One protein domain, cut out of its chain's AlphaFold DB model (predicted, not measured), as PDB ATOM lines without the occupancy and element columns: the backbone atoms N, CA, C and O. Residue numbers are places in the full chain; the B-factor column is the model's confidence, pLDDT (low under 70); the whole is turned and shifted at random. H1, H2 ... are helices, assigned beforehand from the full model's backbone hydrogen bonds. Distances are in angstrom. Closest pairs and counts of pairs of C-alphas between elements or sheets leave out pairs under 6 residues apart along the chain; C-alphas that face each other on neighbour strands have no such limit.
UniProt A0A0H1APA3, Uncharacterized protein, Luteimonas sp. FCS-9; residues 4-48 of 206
ATOM      1  N   ARG A   4      -2.034  20.507  19.364       86.94
ATOM      2  CA  ARG A   4      -0.849  21.242  18.899       86.94
ATOM      3  C   ARG A   4      -1.180  22.693  18.541       86.94
ATOM      4  O   ARG A   4      -0.425  23.576  18.915       86.94
ATOM      5  N   ALA A   5      -2.278  22.920  17.819       85.69
ATOM      6  CA  ALA A   5      -2.689  24.262  17.412       85.69
ATOM      7  C   ALA A   5      -3.115  25.107  18.620       85.69
ATOM      8  O   ALA A   5      -2.700  26.253  18.717       85.69
ATOM      9  N   LEU A   6      -3.832  24.510  19.581       89.25
ATOM     10  CA  LEU A   6      -4.175  25.183  20.837       89.25
ATOM     11  C   LEU A   6      -2.915  25.621  21.593       89.25
ATOM     12  O   LEU A   6      -2.784  26.790  21.930       89.25
ATOM     13  N   LEU A   7      -1.971  24.704  21.825       90.62
ATOM     14  CA  LEU A   7      -0.738  25.007  22.563       90.62
ATOM     15  C   LEU A   7       0.158  26.023  21.841       90.62
ATOM     16  O   LEU A   7       0.861  26.777  22.499       90.62
ATOM     17  N   ALA A   8       0.128  26.067  20.507       88.50
ATOM     18  CA  ALA A   8       0.881  27.049  19.728       88.50
ATOM     19  C   ALA A   8       0.356  28.486  19.896       88.50
ATOM     20  O   ALA A   8       1.101  29.434  19.665       88.50
ATOM     21  N   GLU A   9      -0.911  28.649  20.280       90.94
ATOM     22  CA  GLU A   9      -1.517  29.958  20.529       90.94
ATOM     23  C   GLU A   9      -1.366  30.430  21.983       90.94
ATOM     24  O   GLU A   9      -1.530  31.624  22.238       90.94
ATOM     25  N   VAL A  10      -1.048  29.533  22.926       92.38
ATOM     26  CA  VAL A  10      -0.827  29.880  24.338       92.38
ATOM     27  C   VAL A  10       0.423  30.748  24.474       92.38
ATOM     28  O   VAL A  10       1.473  30.452  23.905       92.38
ATOM     29  N   HIS A  11       0.320  31.822  25.255       92.00
ATOM     30  CA  HIS A  11       1.449  32.698  25.518       92.00
ATOM     31  C   HIS A  11       2.547  31.936  26.290       92.00
ATOM     32  O   HIS A  11       2.256  31.330  27.324       92.00
ATOM     33  N   PRO A  12       3.821  31.982  25.853       88.94
ATOM     34  CA  PRO A  12       4.884  31.122  26.385       88.94
ATOM     35  C   PRO A  12       5.148  31.303  27.886       88.94
ATOM     36  O   PRO A  12       5.509  30.341  28.554       88.94
ATOM     37  N   ALA A  13       4.890  32.494  28.439       89.81
ATOM     38  CA  ALA A  13       5.005  32.774  29.877       89.81
ATOM     39  C   ALA A  13       4.065  31.935  30.777       89.81
ATOM     40  O   ALA A  13       4.216  31.935  31.993       89.81
ATOM     41  N   TRP A  14       3.092  31.207  30.212       90.06
ATOM     42  CA  TRP A  14       2.290  30.232  30.967       90.06
ATOM     43  C   TRP A  14       3.013  28.901  31.209       90.06
ATOM     44  O   TRP A  14       2.508  28.060  31.952       90.06
ATOM     45  N   HIS A  15       4.186  28.702  30.606       85.94
ATOM     46  CA  HIS A  15       5.005  27.505  30.770       85.94
ATOM     47  C   HIS A  15       6.273  27.753  31.607       85.94
ATOM     48  O   HIS A  15       7.278  27.079  31.408       85.94
ATOM     49  N   GLY A  16       6.205  28.715  32.532       78.38
ATOM     50  CA  GLY A  16       7.287  29.100  33.439       78.38
ATOM     51  C   GLY A  16       7.555  30.606  33.403       78.38
ATOM     52  O   GLY A  16       7.237  31.271  32.415       78.38
ATOM     53  N   VAL A  17       8.116  31.140  34.488       67.75
ATOM     54  CA  VAL A  17       8.446  32.566  34.650       67.75
ATOM     55  C   VAL A  17       9.919  32.677  35.034       67.75
ATOM     56  O   VAL A  17      10.405  31.848  35.796       67.75
ATOM     57  N   ASP A  18      10.613  33.684  34.501       72.62
ATOM     58  CA  ASP A  18      12.023  33.974  34.784       72.62
ATOM     59  C   ASP A  18      12.929  32.732  34.657       72.62
ATOM     60  O   ASP A  18      13.025  32.161  33.570       72.62
ATOM     61  N   ASP A  19      13.566  32.292  35.743       68.38
ATOM     62  CA  ASP A  19      14.497  31.155  35.754       68.38
ATOM     63  C   ASP A  19      13.809  29.792  35.536       68.38
ATOM     64  O   ASP A  19      14.462  28.826  35.137       68.38
ATOM     65  N   ASP A  20      12.488  29.719  35.734       74.44
ATOM     66  CA  ASP A  20      11.669  28.532  35.456       74.44
ATOM     67  C   ASP A  20      11.063  28.554  34.041       74.44
ATOM     68  O   ASP A  20      10.353  27.619  33.650       74.44
ATOM     69  N   ALA A  21      11.295  29.617  33.259       80.62
ATOM     70  CA  ALA A  21      10.778  29.715  31.901       80.62
ATOM     71  C   ALA A  21      11.387  28.630  31.005       80.62
ATOM     72  O   ALA A  21      12.606  28.504  30.865       80.62
ATOM     73  N   LEU A  22      10.527  27.857  30.337       81.50
ATOM     74  CA  LEU A  22      10.993  26.920  29.322       81.50
ATOM     75  C   LEU A  22      11.716  27.671  28.201       81.50
ATOM     76  O   LEU A  22      11.166  28.590  27.591       81.50
ATOM     77  N   ASP A  23      12.911  27.188  27.864       86.69
ATOM     78  CA  ASP A  23      13.627  27.610  26.665       86.69
ATOM     79  C   ASP A  23      12.681  27.557  25.436       86.69
ATOM     80  O   ASP A  23      12.012  26.537  25.215       86.69
ATOM     81  N   PRO A  24      12.602  28.617  24.603       85.88
ATOM     82  CA  PRO A  24      11.667  28.664  23.476       85.88
ATOM     83  C   PRO A  24      11.839  27.522  22.463       85.88
ATOM     84  O   PRO A  24      10.863  27.054  21.864       85.88
ATOM     85  N   ALA A  25      13.069  27.044  22.251       88.50
ATOM     86  CA  ALA A  25      13.331  25.899  21.389       88.50
ATOM     87  C   ALA A  25      12.865  24.591  22.041       88.50
ATOM     88  O   ALA A  25      12.324  23.729  21.337       88.50
ATOM     89  N   LEU A  26      13.013  24.449  23.363       89.62
ATOM     90  CA  LEU A  26      12.461  23.318  24.113       89.62
ATOM     91  C   LEU A  26      10.928  23.308  24.070       89.62
ATOM     92  O   LEU A  26      10.346  22.264  23.766       89.62
ATOM     93  N   LEU A  27      10.280  24.457  24.280       89.88
ATOM     94  CA  LEU A  27       8.825  24.592  24.180       89.88
ATOM     95  C   LEU A  27       8.323  24.182  22.787       89.88
ATOM     96  O   LEU A  27       7.411  23.363  22.666       89.88
ATOM     97  N   ARG A  28       8.977  24.663  21.722       88.62
ATOM     98  CA  ARG A  28       8.643  24.275  20.343       88.62
ATOM     99  C   ARG A  28       8.778  22.765  20.119       88.62
ATOM    100  O   ARG A  28       7.862  22.140  19.583       88.62
ATOM    101  N   ARG A  29       9.871  22.153  20.589       90.25
ATOM    102  CA  ARG A  29      10.067  20.690  20.513       90.25
ATOM    103  C   ARG A  29       9.002  19.923  21.302       90.25
ATOM    104  O   ARG A  29       8.539  18.878  20.843       90.25
ATOM    105  N   ALA A  30       8.602  20.430  22.466       90.44
ATOM    106  CA  ALA A  30       7.546  19.833  23.275       90.44
ATOM    107  C   ALA A  30       6.181  19.901  22.567       90.44
ATOM    108  O   ALA A  30       5.462  18.901  22.557       90.44
ATOM    109  N   CYS A  31       5.863  21.012  21.895       89.94
ATOM    110  CA  CYS A  31       4.659  21.147  21.070       89.94
ATOM    111  C   CYS A  31       4.631  20.171  19.880       89.94
ATOM    112  O   CYS A  31       3.565  19.663  19.516       89.94
ATOM    113  N   ASP A  32       5.783  19.848  19.292       89.88
ATOM    114  CA  ASP A  32       5.865  18.901  18.173       89.88
ATOM    115  C   ASP A  32       5.829  17.425  18.628       89.88
ATOM    116  O   ASP A  32       5.340  16.555  17.899       89.88
ATOM    117  N   SER A  33       6.205  17.134  19.876       92.81
ATOM    118  CA  SER A  33       6.159  15.790  20.474       92.81
ATOM    119  C   SER A  33       4.783  15.413  21.045       92.81
ATOM    120  O   SER A  33       4.116  16.212  21.695       92.81
ATOM    121  N   VAL A  34       4.357  14.153  20.876       92.88
ATOM    122  CA  VAL A  34       3.114  13.632  21.490       92.88
ATOM    123  C   VAL A  34       3.178  13.699  23.017       92.88
ATOM    124  O   VAL A  34       2.228  14.164  23.645       92.88
ATOM    125  N   LEU A  35       4.289  13.252  23.613       93.12
ATOM    126  CA  LEU A  35       4.470  13.270  25.066       93.12
ATOM    127  C   LEU A  35       4.568  14.707  25.589       93.12
ATOM    128  O   LEU A  35       3.899  15.042  26.562       93.12
ATOM    129  N   GLY A  36       5.332  15.563  24.900       92.69
ATOM    130  CA  GLY A  36       5.484  16.971  25.270       92.69
ATOM    131  C   GLY A  36       4.141  17.700  25.317       92.69
ATOM    132  O   GLY A  36       3.807  18.294  26.336       92.69
ATOM    133  N   ARG A  37       3.300  17.547  24.285       93.44
ATOM    134  CA  ARG A  37       1.941  18.116  24.286       93.44
ATOM    135  C   ARG A  37       1.082  17.630  25.448       93.44
ATOM    136  O   ARG A  37       0.337  18.424  26.008       93.44
ATOM    137  N   ARG A  38       1.161  16.343  25.806       92.25
ATOM    138  CA  ARG A  38       0.401  15.796  26.945       92.25
ATOM    139  C   ARG A  38       0.865  16.410  28.262       92.25
ATOM    140  O   ARG A  38       0.014  16.748  29.077       92.25
ATOM    141  N   LEU A  39       2.171  16.591  28.453       92.56
ATOM    142  CA  LEU A  39       2.725  17.223  29.653       92.56
ATOM    143  C   LEU A  39       2.348  18.705  29.738       92.56
ATOM    144  O   LEU A  39       1.836  19.131  30.768       92.56
ATOM    145  N   LEU A  40       2.506  19.460  28.646       92.44
ATOM    146  CA  LEU A  40       2.111  20.872  28.586       92.44
ATOM    147  C   LEU A  40       0.613  21.049  28.863       92.44
ATOM    148  O   LEU A  40       0.231  21.873  29.688       92.44
ATOM    149  N   ALA A  41      -0.238  20.238  28.229       92.06
ATOM    150  CA  ALA A  41      -1.677  20.275  28.468       92.06
ATOM    151  C   ALA A  41      -2.037  19.875  29.907       92.06
ATOM    152  O   ALA A  41      -2.895  20.505  30.512       92.06
ATOM    153  N   SER A  42      -1.362  18.875  30.481       91.69
ATOM    154  CA  SER A  42      -1.600  18.462  31.872       91.69
ATOM    155  C   SER A  42      -1.202  19.554  32.865       91.69
ATOM    156  O   SER A  42      -1.934  19.797  33.819       91.69
ATOM    157  N   ALA A  43      -0.088  20.253  32.624       91.56
ATOM    158  CA  ALA A  43       0.338  21.383  33.448       91.56
ATOM    159  C   ALA A  43      -0.664  22.548  33.381       91.56
ATOM    160  O   ALA A  43      -1.035  23.106  34.411       91.56
ATOM    161  N   LEU A  44      -1.164  22.869  32.181       92.88
ATOM    162  CA  LEU A  44      -2.216  23.873  32.015       92.88
ATOM    163  C   LEU A  44      -3.514  23.455  32.726       92.88
ATOM    164  O   LEU A  44      -4.115  24.272  33.420       92.88
ATOM    165  N   ALA A  45      -3.921  22.189  32.610       93.25
ATOM    166  CA  ALA A  45      -5.131  21.664  33.243       93.25
ATOM    167  C   ALA A  45      -5.039  21.643  34.778       93.25
ATOM    168  O   ALA A  45      -6.037  21.867  35.454       93.25
ATOM    169  N   ALA A  46      -3.848  21.411  35.336       91.00
ATOM    170  CA  ALA A  46      -3.615  21.429  36.780       91.00
ATOM    171  C   ALA A  46      -3.522  22.848  37.375       91.00
ATOM    172  O   ALA A  46      -3.533  22.994  38.595       91.00
ATOM    173  N   GLY A  47      -3.409  23.885  36.538       90.50
ATOM    174  CA  GLY A  47      -3.212  25.263  36.985       90.50
ATOM    175  C   GLY A  47      -4.144  26.254  36.285       90.50
ATOM    176  O   GLY A  47      -5.272  26.455  36.731       90.50
ATOM    177  N   PRO A  48      -3.689  26.945  35.226       91.06
ATOM    178  CA  PRO A  48      -4.408  28.080  34.650       91.06
ATOM    179  C   PRO A  48      -5.606  27.729  33.751       91.06
ATOM    180  O   PRO A  48      -6.306  28.650  33.327       91.06
TER     181      PRO A  48
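Overview. This is residues 4 to 48 of the 206 residues of an uncharacterized protein of Luteimonas sp. FCS-9 (UniProt A0A0H1APA3). Two longer helices, H3 and H4, meet in an L-shaped corner, and H1 packs on both of them, its first residue Arg 4 near that corner. The short helix H2 lies near H3 and H4, and the loop of residues 16 to 23 leads from it to H3. The printed part has 45 residues with four named helices, H1, H2, H3 and H4 along the chain, and no named strand; the class is all helix. It is compact, with a radius of gyration of the C-alphas of 9.7 A, and rounded, spanning 26 by 23 by 17 A.

Along the chain. H1 is residues 4 to 9, beginning at C-alpha 4 (-0.849, 21.242, 18.899) and 8.9 A long. H2 is residues 12 to 15, 5.7 A long. H3 is residues 24 to 32, 12.5 A long, beginning at C-alpha 24 (11.667, 28.664, 23.476). H4 is residues 34 to 46, 18.4 A long, ending at C-alpha 46 (-3.615, 21.429, 36.780).

Arrangement. H1 touches H3, the closest C-alphas being those of Arg 4 and Cys 31, 5.9 A apart, at a shallow tilt of 34 degrees, only just short of steep, opposite ways. H1 touches residues 37 to 41 of H4 alone, with the C-alphas of Arg 4 and Arg 37 closest at 6.8 A, at a steep tilt of 52 degrees, the same way. H3 and H4 touch only at the corner, about perpendicular at 75 degrees, with residues 36 to 40 of H4 alone; the C-alphas of Ala 30 and Gly 36 are closest at 4.1 A. H2 is close to H4 but not clearly touching, with the C-alphas of His 15 and Leu 40 closest at 7.6 A. H2 is likewise close to H3 but not clearly touching, with the C-alphas of Pro 12 and Pro 24 closest at 7.8 A. H1 and H2 are apart. In H1, H3 and H4 every O i to N i+4 pair is within hydrogen-bond range; H2 is too short for such a pair.

Size, cuts and confidence. The two C-alphas farthest apart, those of Ala 5 and Asp 19, are 26.1 A apart. The printed part has no cut. The links H1 to H2 and H3 to H4 are tight, and the link H2 to H3, 8 residues, is short. The mean pLDDT of the printed part is 88.0, and residues 17 and 19 are under 70.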